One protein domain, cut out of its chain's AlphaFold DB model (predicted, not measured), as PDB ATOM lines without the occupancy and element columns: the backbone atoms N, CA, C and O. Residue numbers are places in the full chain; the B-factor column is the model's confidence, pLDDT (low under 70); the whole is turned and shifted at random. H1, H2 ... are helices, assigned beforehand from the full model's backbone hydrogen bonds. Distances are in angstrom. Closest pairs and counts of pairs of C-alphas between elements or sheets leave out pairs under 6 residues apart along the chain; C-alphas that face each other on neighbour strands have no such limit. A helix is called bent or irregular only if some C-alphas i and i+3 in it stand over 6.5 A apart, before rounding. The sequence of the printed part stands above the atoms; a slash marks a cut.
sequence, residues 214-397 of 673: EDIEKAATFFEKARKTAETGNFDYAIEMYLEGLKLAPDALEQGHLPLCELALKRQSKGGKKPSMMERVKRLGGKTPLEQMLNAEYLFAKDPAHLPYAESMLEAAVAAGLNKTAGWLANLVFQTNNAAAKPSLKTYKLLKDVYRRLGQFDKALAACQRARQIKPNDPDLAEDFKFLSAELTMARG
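What this domain is: This is residues 214 to 397 of the 673 residues of the protein "Tetratricopeptide repeat protein" of Phycisphaerales bacterium (UniProt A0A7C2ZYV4). Nine helices, H1, H2, H3, H5, H6, H7, H8, H9 and H10, stand side by side in a long zigzag slab that runs from H1 at one end to H10 at the other, while short H4 packs on the side of H5. Most helices fold back on the one before, so the chain goes to and fro across the slab. The printed part has 184 residues, with ten named helices in order from H1 to H10 and no named strand; the class is all helix. It is compact, with a radius of gyration of the C-alphas of 17.7 A, and spans 52 by 37 by 28 A.

Where its parts are: Find C-alpha 214 at (28.253, -4.141, 2.329); from there H1 runs 26.3 A to residue 231. Next come H2, residues 235 to 248, and H3, residues 253 to 269, 22.8 A long. H3 is only just irregular: C-alphas 255 and 258 are 6.8 A apart. Read on to H4, residues 277 to 283, H5, residues 289 to 302, and H6, residues 307 to 319. H7, residues 323 to 339, is 24.2 A long and begins at C-alpha 323, (10.827, -9.464, -9.171). H8 holds residues 345 to 357, H9 residues 361 to 374, and H10 residues 379 to 396, 26.1 A long, ending at C-alpha 396, (-5.507, 0.369, -16.219).

How they stand to each other: The nine helices other than H4 form a bundle, a group of helices set side by side, and the helix packing is mostly aligned, with 13 of 13 touching pairs at a shallow tilt. H1 and H2 touch as a hairpin at a shallow tilt of 9 degrees, opposite ways; look at the C-alphas of Ala 219 and Gly 245, their closest, 4.1 A apart. H3 and H5 are the hub, touching four helices each. They touch each other through residues 300 to 302 of H5 alone, closest at the C-alphas of Ala 264 and Ala 301, 4.5 A. H3 and H4 are apart. H4 touches H5, closest at the C-alphas of Arg 283 and Asn 295, 5.0 A. H5 and H6 form a hairpin, closest at the C-alphas of Met 293 and Met 313, 4.6 A. H6 touches H7, closest at the C-alphas of Ala 317 and Ala 326, 5.4 A. H7 touches H8, closest at the C-alphas of Ala 330 and Leu 351, 6.3 A. H8 and H9 form a hairpin at 15 degrees, closest at the C-alphas of Lys 352 and Ala 364, 4.3 A. H9 touches H10, closest at the C-alphas of Phe 361 and Leu 392, 5.2 A. Every O i to N i+4 pair is within hydrogen-bond range in H1 and H4 to H10, against 9 of 10 in H2 and 11 of 13 in H3.

The domain as a whole: The C-alphas farthest apart are those of Thr 232 and Pro 379, 54.2 A. The printed part has no cut; the link from H3 to H4 is short and the others are tight. Mean pLDDT of the printed part is 85.6; look for values under 70 at residues 258, 262, 269, 362, 389 to 390 and 392 to 397.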
ATOM      1  N   GLU A 214      27.009  -3.366   2.322       83.00
ATOM      2  CA  GLU A 214      28.253  -4.141   2.329       83.00
ATOM      3  C   GLU A 214      28.190  -5.380   1.427       83.00
ATOM      4  O   GLU A 214      29.178  -5.716   0.772       83.00
ATOM      5  N   ASP A 215      27.055  -6.080   1.388       85.69
ATOM      6  CA  ASP A 215      26.867  -7.252   0.526       85.69
ATOM      7  C   ASP A 215      26.815  -6.852  -0.947       85.69
ATOM      8  O   ASP A 215      27.393  -7.542  -1.788       85.69
ATOM      9  N   ILE A 216      26.213  -5.701  -1.261       83.25
ATOM     10  CA  ILE A 216      26.208  -5.121  -2.612       83.25
ATOM     11  C   ILE A 216      27.637  -4.770  -3.053       83.25
ATOM     12  O   ILE A 216      28.040  -5.100  -4.172       83.25
ATOM     13  N   GLU A 217      28.433  -4.149  -2.181       86.25
ATOM     14  CA  GLU A 217      29.829  -3.817  -2.482       86.25
ATOM     15  C   GLU A 217      30.685  -5.081  -2.664       86.25
ATOM     16  O   GLU A 217      31.410  -5.218  -3.657       86.25
ATOM     17  N   LYS A 218      30.548  -6.063  -1.764       90.88
ATOM     18  CA  LYS A 218      31.221  -7.367  -1.882       90.88
ATOM     19  C   LYS A 218      30.817  -8.075  -3.178       90.88
ATOM     20  O   LYS A 218      31.703  -8.558  -3.890       90.88
ATOM     21  N   ALA A 219      29.531  -8.084  -3.535       90.38
ATOM     22  CA  ALA A 219      29.029  -8.644  -4.790       90.38
ATOM     23  C   ALA A 219      29.671  -7.976  -6.016       90.38
ATOM     24  O   ALA A 219      30.139  -8.671  -6.923       90.38
ATOM     25  N   ALA A 220      29.799  -6.645  -6.015       85.75
ATOM     26  CA  ALA A 220      30.456  -5.906  -7.092       85.75
ATOM     27  C   ALA A 220      31.916  -6.349  -7.294       85.75
ATOM     28  O   ALA A 220      32.364  -6.508  -8.436       85.75
ATOM     29  N   THR A 221      32.652  -6.644  -6.211       93.12
ATOM     30  CA  THR A 221      34.021  -7.179  -6.330       93.12
ATOM     31  C   THR A 221      34.060  -8.554  -7.002       93.12
ATOM     32  O   THR A 221      34.968  -8.823  -7.796       93.12
ATOM     33  N   PHE A 222      33.075  -9.416  -6.733       94.44
ATOM     34  CA  PHE A 222      32.940 -10.712  -7.396       94.44
ATOM     35  C   PHE A 222      32.597 -10.548  -8.881       94.44
ATOM     36  O   PHE A 222      33.242 -11.183  -9.717       94.44
ATOM     37  N   PHE A 223      31.684  -9.640  -9.235       88.38
ATOM     38  CA  PHE A 223      31.325  -9.357 -10.632       88.38
ATOM     39  C   PHE A 223      32.487  -8.762 -11.441       88.38
ATOM     40  O   PHE A 223      32.688  -9.109 -12.608       88.38
ATOM     41  N   GLU A 224      33.300  -7.890 -10.843       88.62
ATOM     42  CA  GLU A 224      34.532  -7.388 -11.467       88.62
ATOM     43  C   GLU A 224      35.564  -8.504 -11.687       88.62
ATOM     44  O   GLU A 224      36.115  -8.649 -12.785       88.62
ATOM     45  N   LYS A 225      35.800  -9.353 -10.678       92.69
ATOM     46  CA  LYS A 225      36.691 -10.521 -10.807       92.69
ATOM     47  C   LYS A 225      36.198 -11.491 -11.880       92.69
ATOM     48  O   LYS A 225      37.011 -11.982 -12.667       92.69
ATOM     49  N   ALA A 226      34.891 -11.739 -11.946       90.44
ATOM     50  CA  ALA A 226      34.268 -12.582 -12.959       90.44
ATOM     51  C   ALA A 226      34.495 -12.034 -14.377       90.44
ATOM     52  O   ALA A 226      34.906 -12.785 -15.263       90.44
ATOM     53  N   ARG A 227      34.323 -10.720 -14.587       86.44
ATOM     54  CA  ARG A 227      34.597 -10.063 -15.881       86.44
ATOM     55  C   ARG A 227      36.057 -10.190 -16.302       86.44
ATOM     56  O   ARG A 227      36.318 -10.666 -17.405       86.44
ATOM     57  N   LYS A 228      37.002  -9.867 -15.416       89.69
ATOM     58  CA  LYS A 228      38.445  -9.993 -15.700       89.69
ATOM     59  C   LYS A 228      38.843 -11.437 -16.016       89.69
ATOM     60  O   LYS A 228      39.616 -11.700 -16.930       89.69
ATOM     61  N   THR A 229      38.274 -12.393 -15.288       88.06
ATOM     62  CA  THR A 229      38.498 -13.830 -15.511       88.06
ATOM     63  C   THR A 229      37.912 -14.302 -16.848       88.06
ATOM     64  O   THR A 229      38.499 -15.129 -17.544       88.06
ATOM     65  N   ALA A 230      36.759 -13.766 -17.247       81.44
ATOM     66  CA  ALA A 230      36.158 -14.073 -18.539       81.44
ATOM     67  C   ALA A 230      37.020 -13.575 -19.712       81.44
ATOM     68  O   ALA A 230      37.088 -14.242 -20.748       81.44
ATOM     69  N   GLU A 231      37.692 -12.430 -19.556       81.69
ATOM     70  CA  GLU A 231      38.607 -11.868 -20.561       81.69
ATOM     71  C   GLU A 231      39.830 -12.759 -20.801       81.69
ATOM     72  O   GLU A 231      40.250 -12.919 -21.946       81.69
ATOM     73  N   THR A 232      40.342 -13.425 -19.760       86.38
ATOM     74  CA  THR A 232      41.449 -14.392 -19.881       86.38
ATOM     75  C   THR A 232      41.014 -15.746 -20.458       86.38
ATOM     76  O   THR A 232      41.839 -16.636 -20.645       86.38
ATOM     77  N   GLY A 233      39.726 -15.912 -20.782       81.62
ATOM     78  CA  GLY A 233      39.169 -17.128 -21.381       81.62
ATOM     79  C   GLY A 233      38.808 -18.225 -20.378       81.62
ATOM     80  O   GLY A 233      38.359 -19.295 -20.793       81.62
ATOM     81  N   ASN A 234      38.945 -17.974 -19.072       91.62
ATOM     82  CA  ASN A 234      38.583 -18.934 -18.031       91.62
ATOM     83  C   ASN A 234      37.085 -18.838 -17.679       91.62
ATOM     84  O   ASN A 234      36.685 -18.355 -16.620       91.62
ATOM     85  N   PHE A 235      36.235 -19.284 -18.606       88.94
ATOM     86  CA  PHE A 235      34.782 -19.111 -18.502       88.94
ATOM     87  C   PHE A 235      34.148 -19.850 -17.324       88.94
ATOM     88  O   PHE A 235      33.240 -19.315 -16.702       88.94
ATOM     89  N   ASP A 236      34.609 -21.063 -17.010       92.56
ATOM     90  CA  ASP A 236      34.010 -21.865 -15.938       92.56
ATOM     91  C   ASP A 236      34.276 -21.254 -14.557       92.56
ATOM     92  O   ASP A 236      33.371 -21.208 -13.727       92.56
ATOM     93  N   TYR A 237      35.475 -20.705 -14.333       93.38
ATOM     94  CA  TYR A 237      35.766 -19.974 -13.100       93.38
ATOM     95  C   TYR A 237      35.015 -18.638 -13.040       93.38
ATOM     96  O   TYR A 237      34.500 -18.266 -11.989       93.38
ATOM     97  N   ALA A 238      34.877 -17.940 -14.172       91.62
ATOM     98  CA  ALA A 238      34.083 -16.716 -14.242       91.62
ATOM     99  C   ALA A 238      32.596 -16.955 -13.909       91.62
ATOM    100  O   ALA A 238      32.004 -16.126 -13.224       91.62
ATOM    101  N   ILE A 239      32.011 -18.088 -14.328       94.06
ATOM    102  CA  ILE A 239      30.641 -18.482 -13.951       94.06
ATOM    103  C   ILE A 239      30.520 -18.606 -12.427       94.06
ATOM    104  O   ILE A 239      29.627 -18.000 -11.844       94.06
ATOM    105  N   GLU A 240      31.424 -19.341 -11.772       95.44
ATOM    106  CA  GLU A 240      31.382 -19.502 -10.309       95.44
ATOM    107  C   GLU A 240      31.545 -18.146  -9.595       95.44
ATOM    108  O   GLU A 240      30.827 -17.871  -8.640       95.44
ATOM    109  N   MET A 241      32.402 -17.247 -10.097       94.69
ATOM    110  CA  MET A 241      32.552 -15.896  -9.532       94.69
ATOM    111  C   MET A 241      31.292 -15.034  -9.678       94.69
ATOM    112  O   MET A 241      30.951 -14.315  -8.742       94.69
ATOM    113  N   TYR A 242      30.574 -15.115 -10.803       93.94
ATOM    114  CA  TYR A 242      29.271 -14.454 -10.920       93.94
ATOM    115  C   TYR A 242      28.260 -15.021  -9.920       93.94
ATOM    116  O   TYR A 242      27.543 -14.252  -9.288       93.94
ATOM    117  N   LEU A 243      28.227 -16.343  -9.734       96.38
ATOM    118  CA  LEU A 243      27.303 -16.976  -8.792       96.38
ATOM    119  C   LEU A 243      27.616 -16.621  -7.336       96.38
ATOM    120  O   LEU A 243      26.682 -16.406  -6.573       96.38
ATOM    121  N   GLU A 244      28.889 -16.501  -6.943       96.06
ATOM    122  CA  GLU A 244      29.248 -16.004  -5.603       96.06
ATOM    123  C   GLU A 244      28.771 -14.561  -5.381       96.06
ATOM    124  O   GLU A 244      28.247 -14.247  -4.315       96.06
ATOM    125  N   GLY A 245      28.869 -13.696  -6.397       93.19
ATOM    126  CA  GLY A 245      28.310 -12.344  -6.320       93.19
ATOM    127  C   GLY A 245      26.780 -12.339  -6.223       93.19
ATOM    128  O   GLY A 245      26.215 -11.596  -5.426       93.19
ATOM    129  N   LEU A 246      26.100 -13.211  -6.970       93.69
ATOM    130  CA  LEU A 246      24.638 -13.326  -6.956       93.69
ATOM    131  C   LEU A 246      24.082 -13.971  -5.675       93.69
ATOM    132  O   LEU A 246      22.919 -13.761  -5.356       93.69
ATOM    133  N   LYS A 247      24.888 -14.702  -4.892       94.38
ATOM    134  CA  LYS A 247      24.487 -15.100  -3.528       94.38
ATOM    135  C   LYS A 247      24.326 -13.895  -2.605       94.38
ATOM    136  O   LYS A 247      23.464 -13.921  -1.735       94.38
ATOM    137  N   LEU A 248      25.174 -12.880  -2.781       92.31
ATOM    138  CA  LEU A 248      25.198 -11.664  -1.965       92.31
ATOM    139  C   LEU A 248      24.213 -10.610  -2.479       92.31
ATOM    140  O   LEU A 248      23.595  -9.916  -1.684       92.31
ATOM    141  N   ALA A 249      24.031 -10.515  -3.800       90.69
ATOM    142  CA  ALA A 249      23.064  -9.618  -4.429       90.69
ATOM    143  C   ALA A 249      22.160 -10.376  -5.429       90.69
ATOM    144  O   ALA A 249      22.391 -10.312  -6.641       90.69
ATOM    145  N   PRO A 250      21.122 -11.087  -4.945       90.94
ATOM    146  CA  PRO A 250      20.303 -11.986  -5.764       90.94
ATOM    147  C   PRO A 250      19.450 -11.347  -6.862       90.94
ATOM    148  O   PRO A 250      19.109 -12.023  -7.821       90.94
ATOM    149  N   ASP A 251      19.086 -10.067  -6.742       87.06
ATOM    150  CA  ASP A 251      18.297  -9.346  -7.761       87.06
ATOM    151  C   ASP A 251      19.185  -8.416  -8.622       87.06
ATOM    152  O   ASP A 251      18.699  -7.491  -9.279       87.06
ATOM    153  N   ALA A 252      20.515  -8.623  -8.616       83.75
ATOM    154  CA  ALA A 252      21.490  -7.829  -9.373       83.75
ATOM    155  C   ALA A 252      21.478  -8.175 -10.874       83.75
ATOM    156  O   ALA A 252      22.428  -8.734 -11.434       83.75
ATOM    157  N   LEU A 253      20.390  -7.802 -11.546       75.44
ATOM    158  CA  LEU A 253      20.133  -8.109 -12.951       75.44
ATOM    159  C   LEU A 253      21.237  -7.609 -13.898       75.44
ATOM    160  O   LEU A 253      21.766  -8.381 -14.695       75.44
ATOM    161  N   GLU A 254      21.593  -6.325 -13.818       72.31
ATOM    162  CA  GLU A 254      22.497  -5.678 -14.785       72.31
ATOM    163  C   GLU A 254      23.971  -6.034 -14.590       72.31
ATOM    164  O   GLU A 254      24.731  -6.086 -15.556       72.31
ATOM    165  N   GLN A 255      24.381  -6.268 -13.345       74.38
ATOM    166  CA  GLN A 255      25.784  -6.498 -12.992       74.38
ATOM    167  C   GLN A 255      26.126  -7.989 -12.879       74.38
ATOM    168  O   GLN A 255      27.281  -8.359 -13.093       74.38
ATOM    169  N   GLY A 256      25.133  -8.833 -12.581       82.44
ATOM    170  CA  GLY A 256      25.284 -10.275 -12.406       82.44
ATOM    171  C   GLY A 256      24.628 -11.081 -13.527       82.44
ATOM    172  O   GLY A 256      25.324 -11.575 -14.417       82.44
ATOM    173  N   HIS A 257      23.298 -11.201 -13.506       82.44
ATOM    174  CA  HIS A 257      22.549 -12.130 -14.368       82.44
ATOM    175  C   HIS A 257      22.744 -11.886 -15.874       82.44
ATOM    176  O   HIS A 257      23.030 -12.819 -16.631       82.44
ATOM    177  N   LEU A 258      22.627 -10.633 -16.331       66.69
ATOM    178  CA  LEU A 258      22.800 -10.278 -17.744       66.69
ATOM    179  C   LEU A 258      24.232 -10.576 -18.236       66.69
ATOM    180  O   LEU A 258      24.378 -11.314 -19.219       66.69
ATOM    181  N   PRO A 259      25.300 -10.095 -17.566       73.62
ATOM    182  CA  PRO A 259      26.674 -10.447 -17.919       73.62
ATOM    183  C   PRO A 259      26.979 -11.948 -17.858       73.62
ATOM    184  O   PRO A 259      27.728 -12.441 -18.708       73.62
ATOM    185  N   LEU A 260      26.401 -12.692 -16.909       84.56
ATOM    186  CA  LEU A 260      26.550 -14.148 -16.832       84.56
ATOM    187  C   LEU A 260      25.887 -14.847 -18.029       84.56
ATOM    188  O   LEU A 260      26.469 -15.758 -18.622       84.56
ATOM    189  N   CYS A 261      24.728 -14.375 -18.478       73.75
ATOM    190  CA  CYS A 261      24.090 -14.890 -19.690       73.75
ATOM    191  C   CYS A 261      24.888 -14.561 -20.961       73.75
ATOM    192  O   CYS A 261      25.048 -15.415 -21.837       73.75
ATOM    193  N   GLU A 262      25.464 -13.360 -21.061       69.75
ATOM    194  CA  GLU A 262      26.396 -13.031 -22.149       69.75
ATOM    195  C   GLU A 262      27.638 -13.933 -22.132       69.75
ATOM    196  O   GLU A 262      28.105 -14.385 -23.185       69.75
ATOM    197  N   LEU A 263      28.190 -14.190 -20.943       77.12
ATOM    198  CA  LEU A 263      29.326 -15.084 -20.738       77.12
ATOM    199  C   LEU A 263      29.001 -16.500 -21.214       77.12
ATOM    200  O   LEU A 263      29.814 -17.118 -21.902       77.12
ATOM    201  N   ALA A 264      27.808 -16.988 -20.894       76.62
ATOM    202  CA  ALA A 264      27.333 -18.304 -21.277       76.62
ATOM    203  C   ALA A 264      27.286 -18.492 -22.803       76.62
ATOM    204  O   ALA A 264      27.796 -19.483 -23.336       76.62
ATOM    205  N   LEU A 265      26.765 -17.497 -23.528       72.81
ATOM    206  CA  LEU A 265      26.747 -17.499 -24.995       72.81
ATOM    207  C   LEU A 265      28.164 -17.445 -25.590       72.81
ATOM    208  O   LEU A 265      28.465 -18.166 -26.545       72.81
ATOM    209  N   LYS A 266      29.064 -16.640 -25.008       74.44
ATOM    210  CA  LYS A 266      30.487 -16.583 -25.411       74.44
ATOM    211  C   LYS A 266      31.212 -17.908 -25.159       74.44
ATOM    212  O   LYS A 266      32.042 -18.321 -25.966       74.44
ATOM    213  N   ARG A 267      30.909 -18.581 -24.050       86.94
ATOM    214  CA  ARG A 267      31.451 -19.900 -23.715       86.94
ATOM    215  C   ARG A 267      30.971 -20.957 -24.709       86.94
ATOM    216  O   ARG A 267      31.781 -21.751 -25.184       86.94
ATOM    217  N   GLN A 268      29.683 -20.953 -25.053       81.69
ATOM    218  CA  GLN A 268      29.109 -21.880 -26.032       81.69
ATOM    219  C   GLN A 268      29.731 -21.696 -27.425       81.69
ATOM    220  O   GLN A 268      30.109 -22.685 -28.054       81.69
ATOM    221  N   SER A 269      29.912 -20.453 -27.888       68.88
ATOM    222  CA  SER A 269      30.523 -20.180 -29.200       68.88
ATOM    223  C   SER A 269      31.997 -20.590 -29.284       68.88
ATOM    224  O   SER A 269      32.481 -20.925 -30.363       68.88
ATOM    225  N   LYS A 270      32.701 -20.632 -28.148       76.94
ATOM    226  CA  LYS A 270      34.077 -21.142 -28.023       76.94
ATOM    227  C   LYS A 270      34.159 -22.654 -27.762       76.94
ATOM    228  O   LYS A 270      35.220 -23.149 -27.392       76.94
ATOM    229  N   GLY A 271      33.064 -23.395 -27.950       78.88
ATOM    230  CA  GLY A 271      33.047 -24.856 -27.824       78.88
ATOM    231  C   GLY A 271      33.037 -25.367 -26.380       78.88
ATOM    232  O   GLY A 271      33.466 -26.491 -26.119       78.88
ATOM    233  N   GLY A 272      32.565 -24.559 -25.426       86.88
ATOM    234  CA  GLY A 272      32.429 -24.973 -24.032       86.88
ATOM    235  C   GLY A 272      31.561 -26.226 -23.876       86.88
ATOM    236  O   GLY A 272      30.498 -26.352 -24.484       86.88
ATOM    237  N   LYS A 273      32.007 -27.164 -23.033       89.75
ATOM    238  CA  LYS A 273      31.296 -28.429 -22.802       89.75
ATOM    239  C   LYS A 273      29.993 -28.199 -22.034       89.75
ATOM    240  O   LYS A 273      29.954 -27.364 -21.126       89.75
ATOM    241  N   LYS A 274      28.962 -28.975 -22.371       92.31
ATOM    242  CA  LYS A 274      27.705 -29.060 -21.611       92.31
ATOM    243  C   LYS A 274      27.952 -29.548 -20.173       92.31
ATOM    244  O   LYS A 274      28.991 -30.172 -19.941       92.31
ATOM    245  N   PRO A 275      27.010 -29.329 -19.234       92.94
ATOM    246  CA  PRO A 275      27.096 -29.906 -17.896       92.94
ATOM    247  C   PRO A 275      27.295 -31.422 -17.946       92.94
ATOM    248  O   PRO A 275      26.530 -32.144 -18.593       92.94
ATOM    249  N   SER A 276      28.302 -31.909 -17.233       92.94
ATOM    250  CA  SER A 276      28.494 -33.328 -16.955       92.94
ATOM    251  C   SER A 276      27.340 -33.886 -16.118       92.94
ATOM    252  O   SER A 276      26.618 -33.155 -15.437       92.94
ATOM    253  N   MET A 277      27.173 -35.210 -16.129       88.75
ATOM    254  CA  MET A 277      26.135 -35.859 -15.323       88.75
ATOM    255  C   MET A 277      26.300 -35.555 -13.827       88.75
ATOM    256  O   MET A 277      25.312 -35.299 -13.147       88.75
ATOM    257  N   MET A 278      27.542 -35.501 -13.334       90.19
ATOM    258  CA  MET A 278      27.842 -35.156 -11.943       90.19
ATOM    259  C   MET A 278      27.444 -33.710 -11.610       90.19
ATOM    260  O   MET A 278      26.799 -33.474 -10.591       90.19
ATOM    261  N   GLU A 279      27.773 -32.744 -12.478       91.19
ATOM    262  CA  GLU A 279      27.351 -31.344 -12.306       91.19
ATOM    263  C   GLU A 279      25.822 -31.230 -12.277       91.19
ATOM    264  O   GLU A 279      25.280 -30.533 -11.421       91.19
ATOM    265  N   ARG A 280      25.114 -31.959 -13.152       91.06
ATOM    266  CA  ARG A 280      23.643 -31.993 -13.159       91.06
ATOM    267  C   ARG A 280      23.090 -32.553 -11.855       91.06
ATOM    268  O   ARG A 280      22.239 -31.913 -11.258       91.06
ATOM    269  N   VAL A 281      23.585 -33.696 -11.381       88.88
ATOM    270  CA  VAL A 281      23.125 -34.297 -10.114       88.88
ATOM    271  C   VAL A 281      23.353 -33.351  -8.935       88.88
ATOM    272  O   VAL A 281      22.460 -33.179  -8.113       88.88
ATOM    273  N   LYS A 282      24.511 -32.683  -8.876       89.38
ATOM    274  CA  LYS A 282      24.832 -31.735  -7.801       89.38
ATOM    275  C   LYS A 282      23.949 -30.477  -7.822       89.38
ATOM    276  O   LYS A 282      23.723 -29.886  -6.771       89.38
ATOM    277  N   ARG A 283      23.491 -30.051  -9.003       89.12
ATOM    278  CA  ARG A 283      22.814 -28.759  -9.228       89.12
ATOM    279  C   ARG A 283      21.313 -28.887  -9.563       89.12
ATOM    280  O   ARG A 283      20.640 -27.880  -9.684       89.12
ATOM    281  N   LEU A 284      20.743 -30.087  -9.686       78.88
ATOM    282  CA  LEU A 284      19.302 -30.294  -9.956       78.88
ATOM    283  C   LEU A 284      18.392 -30.088  -8.720       78.88
ATOM    284  O   LEU A 284      17.218 -30.443  -8.756       78.88
ATOM    285  N   GLY A 285      18.916 -29.517  -7.633       76.69
ATOM    286  CA  GLY A 285      18.179 -29.233  -6.400       76.69
ATOM    287  C   GLY A 285      18.707 -27.988  -5.684       76.69
ATOM    288  O   GLY A 285      19.480 -27.217  -6.244       76.69
ATOM    289  N   GLY A 286      18.298 -27.795  -4.435       83.81
ATOM    290  CA  GLY A 286      18.681 -26.665  -3.584       83.81
ATOM    291  C   GLY A 286      17.711 -26.565  -2.410       83.81
ATOM    292  O   GLY A 286      16.539 -26.920  -2.565       83.81
ATOM    293  N   LYS A 287      18.188 -26.152  -1.234       87.69
ATOM    294  CA  LYS A 287      17.356 -26.081  -0.022       87.69
ATOM    295  C   LYS A 287      16.494 -24.826   0.005       87.69
ATOM    296  O   LYS A 287      15.409 -24.855   0.572       87.69
ATOM    297  N   THR A 288      16.971 -23.750  -0.615       92.94
ATOM    298  CA  THR A 288      16.272 -22.464  -0.686       92.94
ATOM    299  C   THR A 288      15.939 -22.100  -2.136       92.94
ATOM    300  O   THR A 288      16.641 -22.547  -3.050       92.94
ATOM    301  N   PRO A 289      14.909 -21.266  -2.378       93.06
ATOM    302  CA  PRO A 289      14.618 -20.730  -3.709       93.06
ATOM    303  C   PRO A 289      15.830 -20.048  -4.362       93.06
ATOM    304  O   PRO A 289      16.102 -20.260  -5.541       93.06
ATOM    305  N   LEU A 290      16.629 -19.314  -3.579       93.00
ATOM    306  CA  LEU A 290      17.868 -18.696  -4.051       93.00
ATOM    307  C   LEU A 290      18.893 -19.738  -4.527       93.00
ATOM    308  O   LEU A 290      19.427 -19.628  -5.629       93.00
ATOM    309  N   GLU A 291      19.150 -20.783  -3.735       94.00
ATOM    310  CA  GLU A 291      20.064 -21.861  -4.136       94.00
ATOM    311  C   GLU A 291      19.583 -22.578  -5.402       94.00
ATOM    312  O   GLU A 291      20.387 -22.895  -6.279       94.00
ATOM    313  N   GLN A 292      18.274 -22.822  -5.510       95.12
ATOM    314  CA  GLN A 292      17.665 -23.439  -6.687       95.12
ATOM    315  C   GLN A 292      17.850 -22.564  -7.932       95.12
ATOM    316  O   GLN A 292      18.242 -23.081  -8.980       95.12
ATOM    317  N   MET A 293      17.651 -21.247  -7.809       95.50
ATOM    318  CA  MET A 293      17.860 -20.297  -8.901       95.50
ATOM    319  C   MET A 293      19.318 -20.308  -9.363       95.50
ATOM    320  O   MET A 293      19.575 -20.501 -10.547       95.50
ATOM    321  N   LEU A 294      20.273 -20.168  -8.439       95.94
ATOM    322  CA  LEU A 294      21.702 -20.119  -8.769       95.94
ATOM    323  C   LEU A 294      22.208 -21.438  -9.362       95.94
ATOM    324  O   LEU A 294      23.053 -21.449 -10.258       95.94
ATOM    325  N   ASN A 295      21.686 -22.571  -8.891       95.88
ATOM    326  CA  ASN A 295      22.021 -23.870  -9.457       95.88
ATOM    327  C   ASN A 295      21.439 -24.052 -10.869       95.88
ATOM    328  O   ASN A 295      22.131 -24.572 -11.749       95.88
ATOM    329  N   ALA A 296      20.210 -23.592 -11.112       95.38
ATOM    330  CA  ALA A 296      19.620 -23.567 -12.448       95.38
ATOM    331  C   ALA A 296      20.377 -22.607 -13.381       95.38
ATOM    332  O   ALA A 296      20.652 -22.959 -14.528       95.38
ATOM    333  N   GLU A 297      20.799 -21.447 -12.879       95.12
ATOM    334  CA  GLU A 297      21.589 -20.459 -13.613       95.12
ATOM    335  C   GLU A 297      22.982 -20.988 -13.976       95.12
ATOM    336  O   GLU A 297      23.442 -20.788 -15.099       95.12
ATOM    337  N   TYR A 298      23.625 -21.758 -13.094       96.75
ATOM    338  CA  TYR A 298      24.860 -22.479 -13.418       96.75
ATOM    339  C   TYR A 298      24.671 -23.429 -14.608       96.75
ATOM    340  O   TYR A 298      25.471 -23.449 -15.549       96.75
ATOM    341  N   LEU A 299      23.610 -24.241 -14.569       95.62
ATOM    342  CA  LEU A 299      23.305 -25.202 -15.628       95.62
ATOM    343  C   LEU A 299      22.948 -24.490 -16.937       95.62
ATOM    344  O   LEU A 299      23.435 -24.889 -17.998       95.62
ATOM    345  N   PHE A 300      22.179 -23.404 -16.857       92.31
ATOM    346  CA  PHE A 300      21.871 -22.533 -17.985       92.31
ATOM    347  C   PHE A 300      23.142 -21.911 -18.575       92.31
ATOM    348  O   PHE A 300      23.337 -21.955 -19.787       92.31
ATOM    349  N   ALA A 301      24.070 -21.435 -17.742       89.88
ATOM    350  CA  ALA A 301      25.322 -20.835 -18.199       89.88
ATOM    351  C   ALA A 301      26.224 -21.824 -18.970       89.88
ATOM    352  O   ALA A 301      27.043 -21.442 -19.812       89.88
ATOM    353  N   LYS A 302      26.072 -23.120 -18.692       92.44
ATOM    354  CA  LYS A 302      26.805 -24.213 -19.343       92.44
ATOM    355  C   LYS A 302      26.090 -24.771 -20.582       92.44
ATOM    356  O   LYS A 302      26.775 -25.296 -21.462       92.44
ATOM    357  N   ASP A 303      24.760 -24.676 -20.667       89.06
ATOM    358  CA  ASP A 303      23.958 -25.041 -21.849       89.06
ATOM    359  C   ASP A 303      22.790 -24.048 -22.083       89.06
ATOM    360  O   ASP A 303      21.634 -24.375 -21.796       89.06
ATOM    361  N   PRO A 304      23.056 -22.848 -22.645       80.75
ATOM    362  CA  PRO A 304      22.047 -21.786 -22.815       80.75
ATOM    363  C   PRO A 304      20.911 -22.131 -23.778       80.75
ATOM    364  O   PRO A 304      19.883 -21.460 -23.812       80.75
ATOM    365  N   ALA A 305      21.098 -23.167 -24.598       80.00
ATOM    366  CA  ALA A 305      20.081 -23.646 -25.526       80.00
ATOM    367  C   ALA A 305      19.037 -24.545 -24.838       80.00
ATOM    368  O   ALA A 305      18.008 -24.864 -25.436       80.00
ATOM    369  N   HIS A 306      19.291 -24.983 -23.600       85.75
ATOM    370  CA  HIS A 306      18.397 -25.868 -22.868       85.75
ATOM    371  C   HIS A 306      17.354 -25.071 -22.073       85.75
ATOM    372  O   HIS A 306      17.544 -24.751 -20.901       85.75
ATOM    373  N   LEU A 307      16.221 -24.788 -22.725       85.19
ATOM    374  CA  LEU A 307      15.110 -24.005 -22.168       85.19
ATOM    375  C   LEU A 307      14.650 -24.432 -20.755       85.19
ATOM    376  O   LEU A 307      14.419 -23.534 -19.946       85.19
ATOM    377  N   PRO A 308      14.577 -25.732 -20.396       92.56
ATOM    378  CA  PRO A 308      14.174 -26.135 -19.048       92.56
ATOM    379  C   PRO A 308      15.031 -25.549 -17.917       92.56
ATOM    380  O   PRO A 308      14.507 -25.311 -16.837       92.56
ATOM    381  N   TYR A 309      16.319 -25.258 -18.143       93.06
ATOM    382  CA  TYR A 309      17.135 -24.593 -17.117       93.06
ATOM    383  C   TYR A 309      16.689 -23.147 -16.877       93.06
ATOM    384  O   TYR A 309      16.658 -22.704 -15.734       93.06
ATOM    385  N   ALA A 310      16.280 -22.433 -17.929       88.12
ATOM    386  CA  ALA A 310      15.726 -21.088 -17.798       88.12
ATOM    387  C   ALA A 310      14.327 -21.100 -17.152       88.12
ATOM    388  O   ALA A 310      14.004 -20.193 -16.393       88.12
ATOM    389  N   GLU A 311      13.515 -22.135 -17.405       93.75
ATOM    390  CA  GLU A 311      12.230 -22.337 -16.715       93.75
ATOM    391  C   GLU A 311      12.430 -22.567 -15.210       93.75
ATOM    392  O   GLU A 311      11.805 -21.880 -14.407       93.75
ATOM    393  N   SER A 312      13.350 -23.459 -14.820       94.38
ATOM    394  CA  SER A 312      13.666 -23.698 -13.404       94.38
ATOM    395  C   SER A 312      14.263 -22.466 -12.722       94.38
ATOM    396  O   SER A 312      13.927 -22.177 -11.576       94.38
ATOM    397  N   MET A 313      15.113 -21.712 -13.426       92.62
ATOM    398  CA  MET A 313      15.650 -20.445 -12.928       92.62
ATOM    399  C   MET A 313      14.529 -19.423 -12.693       92.62
ATOM    400  O   MET A 313      14.518 -18.759 -11.661       92.62
ATOM    401  N   LEU A 314      13.561 -19.327 -13.612       94.50
ATOM    402  CA  LEU A 314      12.409 -18.431 -13.492       94.50
ATOM    403  C   LEU A 314      11.501 -18.802 -12.312       94.50
ATOM    404  O   LEU A 314      11.134 -17.928 -11.529       94.50
ATOM    405  N   GLU A 315      11.139 -20.078 -12.180       94.50
ATOM    406  CA  GLU A 315      10.306 -20.572 -11.075       94.50
ATOM    407  C   GLU A 315      10.952 -20.272  -9.716       94.50
ATOM    408  O   GLU A 315      10.289 -19.765  -8.808       94.50
ATOM    409  N   ALA A 316      12.260 -20.514  -9.606       94.62
ATOM    410  CA  ALA A 316      13.026 -20.252  -8.396       94.62
ATOM    411  C   ALA A 316      13.165 -18.747  -8.094       94.62
ATOM    412  O   ALA A 316      13.016 -18.350  -6.942       94.62
ATOM    413  N   ALA A 317      13.369 -17.900  -9.111       92.69
ATOM    414  CA  ALA A 317      13.427 -16.444  -8.946       92.69
ATOM    415  C   ALA A 317      12.096 -15.862  -8.438       92.69
ATOM    416  O   ALA A 317      12.089 -15.017  -7.545       92.69
ATOM    417  N   VAL A 318      10.963 -16.355  -8.955       93.25
ATOM    418  CA  VAL A 318       9.624 -15.967  -8.473       93.25
ATOM    419  C   VAL A 318       9.405 -16.435  -7.036       93.25
ATOM    420  O   VAL A 318       8.892 -15.675  -6.222       93.25
ATOM    421  N   ALA A 319       9.802 -17.668  -6.709       91.69
ATOM    422  CA  ALA A 319       9.702 -18.192  -5.346       91.69
ATOM    423  C   ALA A 319      10.611 -17.447  -4.352       91.69
ATOM    424  O   ALA A 319      10.290 -17.384  -3.170       91.69
ATOM    425  N   ALA A 320      11.716 -16.869  -4.826       88.75
ATOM    426  CA  ALA A 320      12.626 -16.035  -4.046       88.75
ATOM    427  C   ALA A 320      12.196 -14.554  -3.952       88.75
ATOM    428  O   ALA A 320      12.894 -13.773  -3.317       88.75
ATOM    429  N   GLY A 321      11.094 -14.143  -4.599       89.31
ATOM    430  CA  GLY A 321      10.637 -12.743  -4.605       89.31
ATOM    431  C   GLY A 321      11.503 -11.783  -5.436       89.31
ATOM    432  O   GLY A 321      11.400 -10.567  -5.288       89.31
ATOM    433  N   LEU A 322      12.355 -12.304  -6.325       88.88
ATOM    434  CA  LEU A 322      13.310 -11.527  -7.126       88.88
ATOM    435  C   LEU A 322      12.624 -10.952  -8.370       88.88
ATOM    436  O   LEU A 322      12.789 -11.441  -9.490       88.88
ATOM    437  N   ASN A 323      11.771  -9.948  -8.162       84.44
ATOM    438  CA  ASN A 323      10.827  -9.464  -9.171       84.44
ATOM    439  C   ASN A 323      11.505  -8.893 -10.429       84.44
ATOM    440  O   ASN A 323      10.993  -9.102 -11.537       84.44
ATOM    441  N   LYS A 324      12.653  -8.204 -10.300       78.94
ATOM    442  CA  LYS A 324      13.366  -7.641 -11.462       78.94
ATOM    443  C   LYS A 324      13.946  -8.762 -12.320       78.94
ATOM    444  O   LYS A 324      13.689  -8.806 -13.529       78.94
ATOM    445  N   THR A 325      14.660  -9.701 -11.700       81.62
ATOM    446  CA  THR A 325      15.229 -10.869 -12.385       81.62
ATOM    447  C   THR A 325      14.140 -11.769 -12.974       81.62
ATOM    448  O   THR A 325      14.227 -12.148 -14.145       81.62
ATOM    449  N   ALA A 326      13.071 -12.052 -12.226       88.94
ATOM    450  CA  ALA A 326      11.944 -12.858 -12.694       88.94
ATOM    451  C   ALA A 326      11.240 -12.226 -13.905       88.94
ATOM    452  O   ALA A 326      10.951 -12.916 -14.883       88.94
ATOM    453  N   GLY A 327      11.016 -10.907 -13.895       78.94
ATOM    454  CA  GLY A 327      10.414 -10.194 -15.022       78.94
ATOM    455  C   GLY A 327      11.266 -10.255 -16.294       78.94
ATOM    456  O   GLY A 327      10.733 -10.447 -17.393       78.94
ATOM    457  N   TRP A 328      12.589 -10.135 -16.161       83.69
ATOM    458  CA  TRP A 328      13.516 -10.290 -17.284       83.69
ATOM    459  C   TRP A 328      13.550 -11.734 -17.814       83.69
ATOM    460  O   TRP A 328      13.367 -11.944 -19.020       83.69
ATOM    461  N   LEU A 329      13.696 -12.725 -16.931       81.38
ATOM    462  CA  LEU A 329      13.701 -14.150 -17.285       81.38
ATOM    463  C   LEU A 329      12.399 -14.578 -17.963       81.38
ATOM    464  O   LEU A 329      12.439 -15.281 -18.971       81.38
ATOM    465  N   ALA A 330      11.246 -14.116 -17.472       81.50
ATOM    466  CA  ALA A 330       9.952 -14.404 -18.084       81.50
ATOM    467  C   ALA A 330       9.913 -13.934 -19.546       81.50
ATOM    468  O   ALA A 330       9.499 -14.686 -20.429       81.50
ATOM    469  N   ASN A 331      10.435 -12.735 -19.838       76.00
ATOM    470  CA  ASN A 331      10.518 -12.231 -21.213       76.00
ATOM    471  C   ASN A 331      11.462 -13.077 -22.079       76.00
ATOM    472  O   ASN A 331      11.135 -13.367 -23.232       76.00
ATOM    473  N   LEU A 332      12.610 -13.496 -21.540       76.88
ATOM    474  CA  LEU A 332      13.560 -14.362 -22.243       76.88
ATOM    475  C   LEU A 332      12.939 -15.729 -22.577       76.88
ATOM    476  O   LEU A 332      13.002 -16.179 -23.726       76.88
ATOM    477  N   VAL A 333      12.299 -16.371 -21.597       82.25
ATOM    478  CA  VAL A 333      11.635 -17.674 -21.747       82.25
ATOM    479  C   VAL A 333      10.456 -17.565 -22.719       82.25
ATOM    480  O   VAL A 333      10.333 -18.397 -23.619       82.25
ATOM    481  N   PHE A 334       9.649 -16.501 -22.639       82.56
ATOM    482  CA  PHE A 334       8.551 -16.245 -23.579       82.56
ATOM    483  C   PHE A 334       9.044 -16.104 -25.023       82.56
ATOM    484  O   PHE A 334       8.511 -16.745 -25.933       82.56
ATOM    485  N   GLN A 335      10.092 -15.308 -25.251       75.38
ATOM    486  CA  GLN A 335      10.671 -15.132 -26.586       75.38
ATOM    487  C   GLN A 335      11.286 -16.424 -27.128       75.38
ATOM    488  O   GLN A 335      11.142 -16.716 -28.317       75.38
ATOM    489  N   THR A 336      11.950 -17.199 -26.271       72.81
ATOM    490  CA  THR A 336      12.571 -18.472 -26.654       72.81
ATOM    491  C   THR A 336      11.509 -19.504 -27.022       72.81
ATOM    492  O   THR A 336      11.614 -20.139 -28.071       72.81
ATOM    493  N   ASN A 337      10.440 -19.605 -26.227       84.69
ATOM    494  CA  ASN A 337       9.324 -20.505 -26.506       84.69
ATOM    495  C   ASN A 337       8.578 -20.114 -27.794       84.69
ATOM    496  O   ASN A 337       8.284 -20.978 -28.614       84.69
ATOM    497  N   ASN A 338       8.345 -18.814 -28.027       78.06
ATOM    498  CA  ASN A 338       7.735 -18.315 -29.269       78.06
ATOM    499  C   ASN A 338       8.571 -18.625 -30.517       78.06
ATOM    500  O   ASN A 338       8.019 -18.819 -31.595       78.06
ATOM    501  N   ALA A 339       9.898 -18.617 -30.387       71.06
ATOM    502  CA  ALA A 339      10.809 -18.869 -31.498       71.06
ATOM    503  C   ALA A 339      11.048 -20.365 -31.763       71.06
ATOM    504  O   ALA A 339      11.694 -20.701 -32.758       71.06
ATOM    505  N   ALA A 340      10.575 -21.256 -30.888       76.31
ATOM    506  CA  ALA A 340      10.736 -22.693 -31.053       76.31
ATOM    507  C   ALA A 340       9.868 -23.213 -32.210       76.31
ATOM    508  O   ALA A 340       8.728 -22.797 -32.386       76.31
ATOM    509  N   ALA A 341      10.377 -24.192 -32.967       76.25
ATOM    510  CA  ALA A 341       9.610 -24.833 -34.042       76.25
ATOM    511  C   ALA A 341       8.329 -25.522 -33.530       76.25
ATOM    512  O   ALA A 341       7.351 -25.651 -34.263       76.25
ATOM    513  N   LYS A 342       8.344 -25.963 -32.266       85.44
ATOM    514  CA  LYS A 342       7.190 -26.496 -31.538       85.44
ATOM    515  C   LYS A 342       7.122 -25.823 -30.163       85.44
ATOM    516  O   LYS A 342       7.754 -26.323 -29.231       85.44
ATOM    517  N   PRO A 343       6.418 -24.686 -30.037       89.69
ATOM    518  CA  PRO A 343       6.262 -24.000 -28.761       89.69
ATOM    519  C   PRO A 343       5.577 -24.891 -27.720       89.69
ATOM    520  O   PRO A 343       4.616 -25.605 -28.016       89.69
ATOM    521  N   SER A 344       6.071 -24.848 -26.487       92.81
ATOM    522  CA  SER A 344       5.579 -25.648 -25.369       92.81
ATOM    523  C   SER A 344       4.373 -24.982 -24.706       92.81
ATOM    524  O   SER A 344       4.449 -23.852 -24.215       92.81
ATOM    525  N   LEU A 345       3.255 -25.715 -24.646       93.62
ATOM    526  CA  LEU A 345       2.052 -25.301 -23.919       93.62
ATOM    527  C   LEU A 345       2.325 -25.142 -22.417       93.62
ATOM    528  O   LEU A 345       1.841 -24.190 -21.806       93.62
ATOM    529  N   LYS A 346       3.117 -26.052 -21.829       95.56
ATOM    530  CA  LYS A 346       3.485 -26.010 -20.405       95.56
ATOM    531  C   LYS A 346       4.188 -24.694 -20.069       95.56
ATOM    532  O   LYS A 346       3.848 -24.053 -19.082       95.56
ATOM    533  N   THR A 347       5.097 -24.262 -20.936       93.31
ATOM    534  CA  THR A 347       5.873 -23.031 -20.765       93.31
ATOM    535  C   THR A 347       4.984 -21.789 -20.843       93.31
ATOM    536  O   THR A 347       5.155 -20.867 -20.056       93.31
ATOM    537  N   TYR A 348       3.975 -21.760 -21.723       95.94
ATOM    538  CA  TYR A 348       3.010 -20.653 -21.733       95.94
ATOM    539  C   TYR A 348       2.120 -20.614 -20.487       95.94
ATOM    540  O   TYR A 348       1.821 -19.521 -20.013       95.94
ATOM    541  N   LYS A 349       1.721 -21.773 -19.943       95.94
ATOM    542  CA  LYS A 349       0.982 -21.832 -18.670       95.94
ATOM    543  C   LYS A 349       1.836 -21.287 -17.517       95.94
ATOM    544  O   LYS A 349       1.368 -20.402 -16.810       95.94
ATOM    545  N   LEU A 350       3.102 -21.706 -17.426       95.75
ATOM    546  CA  LEU A 350       4.068 -21.154 -16.469       95.75
ATOM    547  C   LEU A 350       4.183 -19.626 -16.604       95.75
ATOM    548  O   LEU A 350       4.013 -18.900 -15.631       95.75
ATOM    549  N   LEU A 351       4.421 -19.124 -17.819       94.19
ATOM    550  CA  LEU A 351       4.594 -17.690 -18.068       94.19
ATOM    551  C   LEU A 351       3.344 -16.875 -17.741       94.19
ATOM    552  O   LEU A 351       3.462 -15.786 -17.191       94.19
ATOM    553  N   LYS A 352       2.153 -17.403 -18.039       95.56
ATOM    554  CA  LYS A 352       0.875 -16.801 -17.640       95.56
ATOM    555  C   LYS A 352       0.826 -16.604 -16.121       95.56
ATOM    556  O   LYS A 352       0.544 -15.499 -15.663       95.56
ATOM    557  N   ASP A 353       1.120 -17.652 -15.354       94.12
ATOM    558  CA  ASP A 353       1.065 -17.600 -13.889       94.12
ATOM    559  C   ASP A 353       2.139 -16.674 -13.302       94.12
ATOM    560  O   ASP A 353       1.855 -15.909 -12.379       94.12
ATOM    561  N   VAL A 354       3.349 -16.687 -13.869       92.75
ATOM    562  CA  VAL A 354       4.442 -15.795 -13.463       92.75
ATOM    563  C   VAL A 354       4.105 -14.334 -13.744       92.75
ATOM    564  O   VAL A 354       4.186 -13.511 -12.837       92.75
ATOM    565  N   TYR A 355       3.691 -13.990 -14.965       90.44
ATOM    566  CA  TYR A 355       3.343 -12.608 -15.299       90.44
ATOM    567  C   TYR A 355       2.174 -12.091 -14.460       90.44
ATOM    568  O   TYR A 355       2.198 -10.932 -14.056       90.44
ATOM    569  N   ARG A 356       1.198 -12.954 -14.137       91.75
ATOM    570  CA  ARG A 356       0.111 -12.619 -13.210       91.75
ATOM    571  C   ARG A 356       0.646 -12.265 -11.823       91.75
ATOM    572  O   ARG A 356       0.259 -11.240 -11.280       91.75
ATOM    573  N   ARG A 357       1.550 -13.077 -11.262       89.38
ATOM    574  CA  ARG A 357       2.171 -12.802  -9.948       89.38
ATOM    575  C   ARG A 357       2.989 -11.512  -9.936       89.38
ATOM    576  O   ARG A 357       3.023 -10.835  -8.921       89.38
ATOM    577  N   LEU A 358       3.618 -11.169 -11.058       82.50
ATOM    578  CA  LEU A 358       4.385  -9.931 -11.217       82.50
ATOM    579  C   LEU A 358       3.506  -8.692 -11.499       82.50
ATOM    580  O   LEU A 358       4.056  -7.630 -11.781       82.50
ATOM    581  N   GLY A 359       2.172  -8.821 -11.518       82.88
ATOM    582  CA  GLY A 359       1.243  -7.735 -11.867       82.88
ATOM    583  C   GLY A 359       1.281  -7.312 -13.345       82.88
ATOM    584  O   GLY A 359       0.677  -6.317 -13.733       82.88
ATOM    585  N   GLN A 360       1.978  -8.062 -14.202       83.75
ATOM    586  CA  GLN A 360       2.127  -7.783 -15.637       83.75
ATOM    587  C   GLN A 360       0.990  -8.451 -16.421       83.75
ATOM    588  O   GLN A 360       1.201  -9.390 -17.199       83.75
ATOM    589  N   PHE A 361      -0.245  -8.009 -16.169       83.88
ATOM    590  CA  PHE A 361      -1.462  -8.646 -16.689       83.88
ATOM    591  C   PHE A 361      -1.556  -8.641 -18.222       83.88
ATOM    592  O   PHE A 361      -2.082  -9.584 -18.811       83.88
ATOM    593  N   ASP A 362      -0.980  -7.641 -18.885       69.12
ATOM    594  CA  ASP A 362      -0.877  -7.548 -20.344       69.12
ATOM    595  C   ASP A 362      -0.068  -8.717 -20.930       69.12
ATOM    596  O   ASP A 362      -0.499  -9.387 -21.876       69.12
ATOM    597  N   LYS A 363       1.078  -9.027 -20.321       81.75
ATOM    598  CA  LYS A 363       1.942 -10.139 -20.733       81.75
ATOM    599  C   LYS A 363       1.377 -11.489 -20.313       81.75
ATOM    600  O   LYS A 363       1.491 -12.457 -21.071       81.75
ATOM    601  N   ALA A 364       0.718 -11.558 -19.155       87.12
ATOM    602  CA  ALA A 364       0.003 -12.754 -18.715       87.12
ATOM    603  C   ALA A 364      -1.095 -13.131 -19.717       87.12
ATOM    604  O   ALA A 364      -1.199 -14.292 -20.129       87.12
ATOM    605  N   LEU A 365      -1.862 -12.138 -20.176       79.25
ATOM    606  CA  LEU A 365      -2.898 -12.318 -21.183       79.25
ATOM    607  C   LEU A 365      -2.305 -12.777 -22.520       79.25
ATOM    608  O   LEU A 365      -2.816 -13.721 -23.125       79.25
ATOM    609  N   ALA A 366      -1.189 -12.184 -22.954       76.88
ATOM    610  CA  ALA A 366      -0.486 -12.604 -24.166       76.88
ATOM    611  C   ALA A 366       0.001 -14.066 -24.085       76.88
ATOM    612  O   ALA A 366      -0.170 -14.828 -25.040       76.88
ATOM    613  N   ALA A 367       0.557 -14.497 -22.948       83.50
ATOM    614  CA  ALA A 367       0.944 -15.893 -22.725       83.50
ATOM    615  C   ALA A 367      -0.268 -16.840 -22.737       83.50
ATOM    616  O   ALA A 367      -0.225 -17.888 -23.388       83.50
ATOM    617  N   CYS A 368      -1.377 -16.440 -22.109       89.56
ATOM    618  CA  CYS A 368      -2.635 -17.186 -22.132       89.56
ATOM    619  C   CYS A 368      -3.189 -17.345 -23.559       89.56
ATOM    620  O   CYS A 368      -3.576 -18.442 -23.962       89.56
ATOM    621  N   GLN A 369      -3.160 -16.286 -24.376       82.81
ATOM    622  CA  GLN A 369      -3.580 -16.351 -25.782       82.81
ATOM    623  C   GLN A 369      -2.749 -17.354 -26.584       82.81
ATOM    624  O   GLN A 369      -3.311 -18.154 -27.333       82.81
ATOM    625  N   ARG A 370      -1.421 -17.355 -26.410       88.12
ATOM    626  CA  ARG A 370      -0.537 -18.322 -27.083       88.12
ATOM    627  C   ARG A 370      -0.832 -19.759 -26.647       88.12
ATOM    628  O   ARG A 370      -0.900 -20.646 -27.495       88.12
ATOM    629  N   ALA A 371      -1.096 -19.983 -25.359       91.56
ATOM    630  CA  ALA A 371      -1.531 -21.284 -24.853       91.56
ATOM    631  C   ALA A 371      -2.853 -21.745 -25.499       91.56
ATOM    632  O   ALA A 371      -2.967 -22.891 -25.939       91.56
ATOM    633  N   ARG A 372      -3.834 -20.841 -25.625       91.06
ATOM    634  CA  ARG A 372      -5.135 -21.121 -26.259       91.06
ATOM    635  C   ARG A 372      -5.033 -21.385 -27.757       91.06
ATOM    636  O   ARG A 372      -5.802 -22.185 -28.267       91.06
ATOM    637  N   GLN A 373      -4.090 -20.769 -28.467       87.69
ATOM    638  CA  GLN A 373      -3.849 -21.089 -29.880       87.69
ATOM    639  C   GLN A 373      -3.384 -22.538 -30.069       87.69
ATOM    640  O   GLN A 373      -3.773 -23.179 -31.041       87.69
ATOM    641  N   ILE A 374      -2.590 -23.071 -29.133       90.00
ATOM    642  CA  ILE A 374      -2.160 -24.477 -29.157       90.00
ATOM    643  C   ILE A 374      -3.307 -25.410 -28.748       90.00
ATOM    644  O   ILE A 374      -3.465 -26.478 -29.339       90.00
ATOM    645  N   LYS A 375      -4.110 -25.027 -27.747       92.44
ATOM    646  CA  LYS A 375      -5.245 -25.826 -27.260       92.44
ATOM    647  C   LYS A 375      -6.515 -24.966 -27.105       92.44
ATOM    648  O   LYS A 375      -6.809 -24.511 -25.999       92.44
ATOM    649  N   PRO A 376      -7.296 -24.773 -28.188       83.75
ATOM    650  CA  PRO A 376      -8.448 -23.858 -28.191       83.75
ATOM    651  C   PRO A 376      -9.604 -24.262 -27.268       83.75
ATOM    652  O   PRO A 376     -10.331 -23.395 -26.790       83.75
ATOM    653  N   ASN A 377      -9.745 -25.563 -26.997       86.38
ATOM    654  CA  ASN A 377     -10.857 -26.144 -26.235       86.38
ATOM    655  C   ASN A 377     -10.499 -26.442 -24.765       86.38
ATOM    656  O   ASN A 377     -11.132 -27.291 -24.143       86.38
ATOM    657  N   ASP A 378      -9.449 -25.823 -24.219       89.69
ATOM    658  CA  ASP A 378      -9.084 -25.965 -22.803       89.69
ATOM    659  C   ASP A 378      -9.932 -24.992 -21.946       89.69
ATOM    660  O   ASP A 378      -9.779 -23.775 -22.108       89.69
ATOM    661  N   PRO A 379     -10.853 -25.489 -21.091       84.25
ATOM    662  CA  PRO A 379     -11.762 -24.637 -20.323       84.25
ATOM    663  C   PRO A 379     -11.017 -23.756 -19.315       84.25
ATOM    664  O   PRO A 379     -11.353 -22.578 -19.199       84.25
ATOM    665  N   ASP A 380      -9.956 -24.275 -18.689       88.00
ATOM    666  CA  ASP A 380      -9.158 -23.545 -17.699       88.00
ATOM    667  C   ASP A 380      -8.492 -22.328 -18.349       88.00
ATOM    668  O   ASP A 380      -8.524 -21.220 -17.823       88.00
ATOM    669  N   LEU A 381      -7.961 -22.498 -19.568       88.62
ATOM    670  CA  LEU A 381      -7.366 -21.388 -20.314       88.62
ATOM    671  C   LEU A 381      -8.405 -20.354 -20.767       88.62
ATOM    672  O   LEU A 381      -8.080 -19.173 -20.904       88.62
ATOM    673  N   ALA A 382      -9.639 -20.772 -21.050       80.50
ATOM    674  CA  ALA A 382     -10.712 -19.849 -21.408       80.50
ATOM    675  C   ALA A 382     -11.168 -19.014 -20.202       80.50
ATOM    676  O   ALA A 382     -11.469 -17.830 -20.368       80.50
ATOM    677  N   GLU A 383     -11.201 -19.613 -19.014       84.19
ATOM    678  CA  GLU A 383     -11.474 -18.932 -17.748       84.19
ATOM    679  C   GLU A 383     -10.331 -17.987 -17.361       84.19
ATOM    680  O   GLU A 383     -10.569 -16.794 -17.180       84.19
ATOM    681  N   ASP A 384      -9.089 -18.476 -17.380       85.62
ATOM    682  CA  ASP A 384      -7.875 -17.680 -17.160       85.62
ATOM    683  C   ASP A 384      -7.838 -16.442 -18.063       85.62
ATOM    684  O   ASP A 384      -7.491 -15.348 -17.627       85.62
ATOM    685  N   PHE A 385      -8.200 -16.593 -19.340       82.25
ATOM    686  CA  PHE A 385      -8.210 -15.482 -20.286       82.25
ATOM    687  C   PHE A 385      -9.227 -14.402 -19.907       82.25
ATOM    688  O   PHE A 385      -8.933 -13.212 -20.029       82.25
ATOM    689  N   LYS A 386     -10.424 -14.804 -19.460       75.44
ATOM    690  CA  LYS A 386     -11.458 -13.869 -18.995       75.44
ATOM    691  C   LYS A 386     -10.998 -13.149 -17.732       75.44
ATOM    692  O   LYS A 386     -11.068 -11.926 -17.687       75.44
ATOM    693  N   PHE A 387     -10.473 -13.903 -16.767       83.31
ATOM    694  CA  PHE A 387      -9.935 -13.372 -15.518       83.31
ATOM    695  C   PHE A 387      -8.823 -12.347 -15.774       83.31
ATOM    696  O   PHE A 387      -8.923 -11.201 -15.354       83.31
ATOM    697  N   LEU A 388      -7.805 -12.713 -16.558       77.50
ATOM    698  CA  LEU A 388      -6.676 -11.829 -16.870       77.50
ATOM    699  C   LEU A 388      -7.090 -10.588 -17.669       77.50
ATOM    700  O   LEU A 388      -6.460  -9.542 -17.541       77.50
ATOM    701  N   SER A 389      -8.139 -10.694 -18.490       62.56
ATOM    702  CA  SER A 389      -8.693  -9.536 -19.197       62.56
ATOM    703  C   SER A 389      -9.340  -8.551 -18.222       62.56
ATOM    704  O   SER A 389      -9.138  -7.351 -18.372       62.56
ATOM    705  N   ALA A 390     -10.066  -9.047 -17.212       68.56
ATOM    706  CA  ALA A 390     -10.671  -8.217 -16.172       68.56
ATOM    707  C   ALA A 390      -9.610  -7.531 -15.295       68.56
ATOM    708  O   ALA A 390      -9.663  -6.315 -15.121       68.56
ATOM    709  N   GLU A 391      -8.601  -8.276 -14.836       76.19
ATOM    710  CA  GLU A 391      -7.476  -7.736 -14.053       76.19
ATOM    711  C   GLU A 391      -6.717  -6.635 -14.808       76.19
ATOM    712  O   GLU A 391      -6.416  -5.579 -14.256       76.19
ATOM    713  N   LEU A 392      -6.463  -6.826 -16.109       63.97
ATOM    714  CA  LEU A 392      -5.824  -5.805 -16.942       63.97
ATOM    715  C   LEU A 392      -6.677  -4.531 -17.064       63.97
ATOM    716  O   LEU A 392      -6.127  -3.430 -17.118       63.97
ATOM    717  N   THR A 393      -8.004  -4.660 -17.120       60.91
ATOM    718  CA  THR A 393      -8.922  -3.513 -17.139       60.91
ATOM    719  C   THR A 393      -8.926  -2.777 -15.800       60.91
ATOM    720  O   THR A 393      -8.878  -1.549 -15.800       60.91
ATOM    721  N   MET A 394      -8.906  -3.497 -14.674       61.56
ATOM    722  CA  MET A 394      -8.816  -2.900 -13.336       61.56
ATOM    723  C   MET A 394      -7.483  -2.172 -13.127       61.56
ATOM    724  O   MET A 394      -7.480  -1.007 -12.733       61.56
ATOM    725  N   ALA A 395      -6.363  -2.802 -13.493       60.34
ATOM    726  CA  ALA A 395      -5.027  -2.217 -13.367       60.34
ATOM    727  C   ALA A 395      -4.835  -0.944 -14.217       60.34
ATOM    728  O   ALA A 395      -4.075  -0.056 -13.842       60.34
ATOM    729  N   ARG A 396      -5.532  -0.829 -15.356       54.16
ATOM    730  CA  ARG A 396      -5.507   0.369 -16.219       54.16
ATOM    731  C   ARG A 396      -6.435   1.493 -15.749       54.16
ATOM    732  O   ARG A 396      -6.299   2.611 -16.235       54.16
ATOM    733  N   GLY A 397      -7.370   1.208 -14.844       49.41
ATOM    734  CA  GLY A 397      -8.387   2.152 -14.376       49.41
ATOM    735  C   GLY A 397      -7.963   3.083 -13.234       49.41
ATOM    736  O   GLY A 397      -8.757   3.943 -12.882       49.41
TER     737      GLY A 397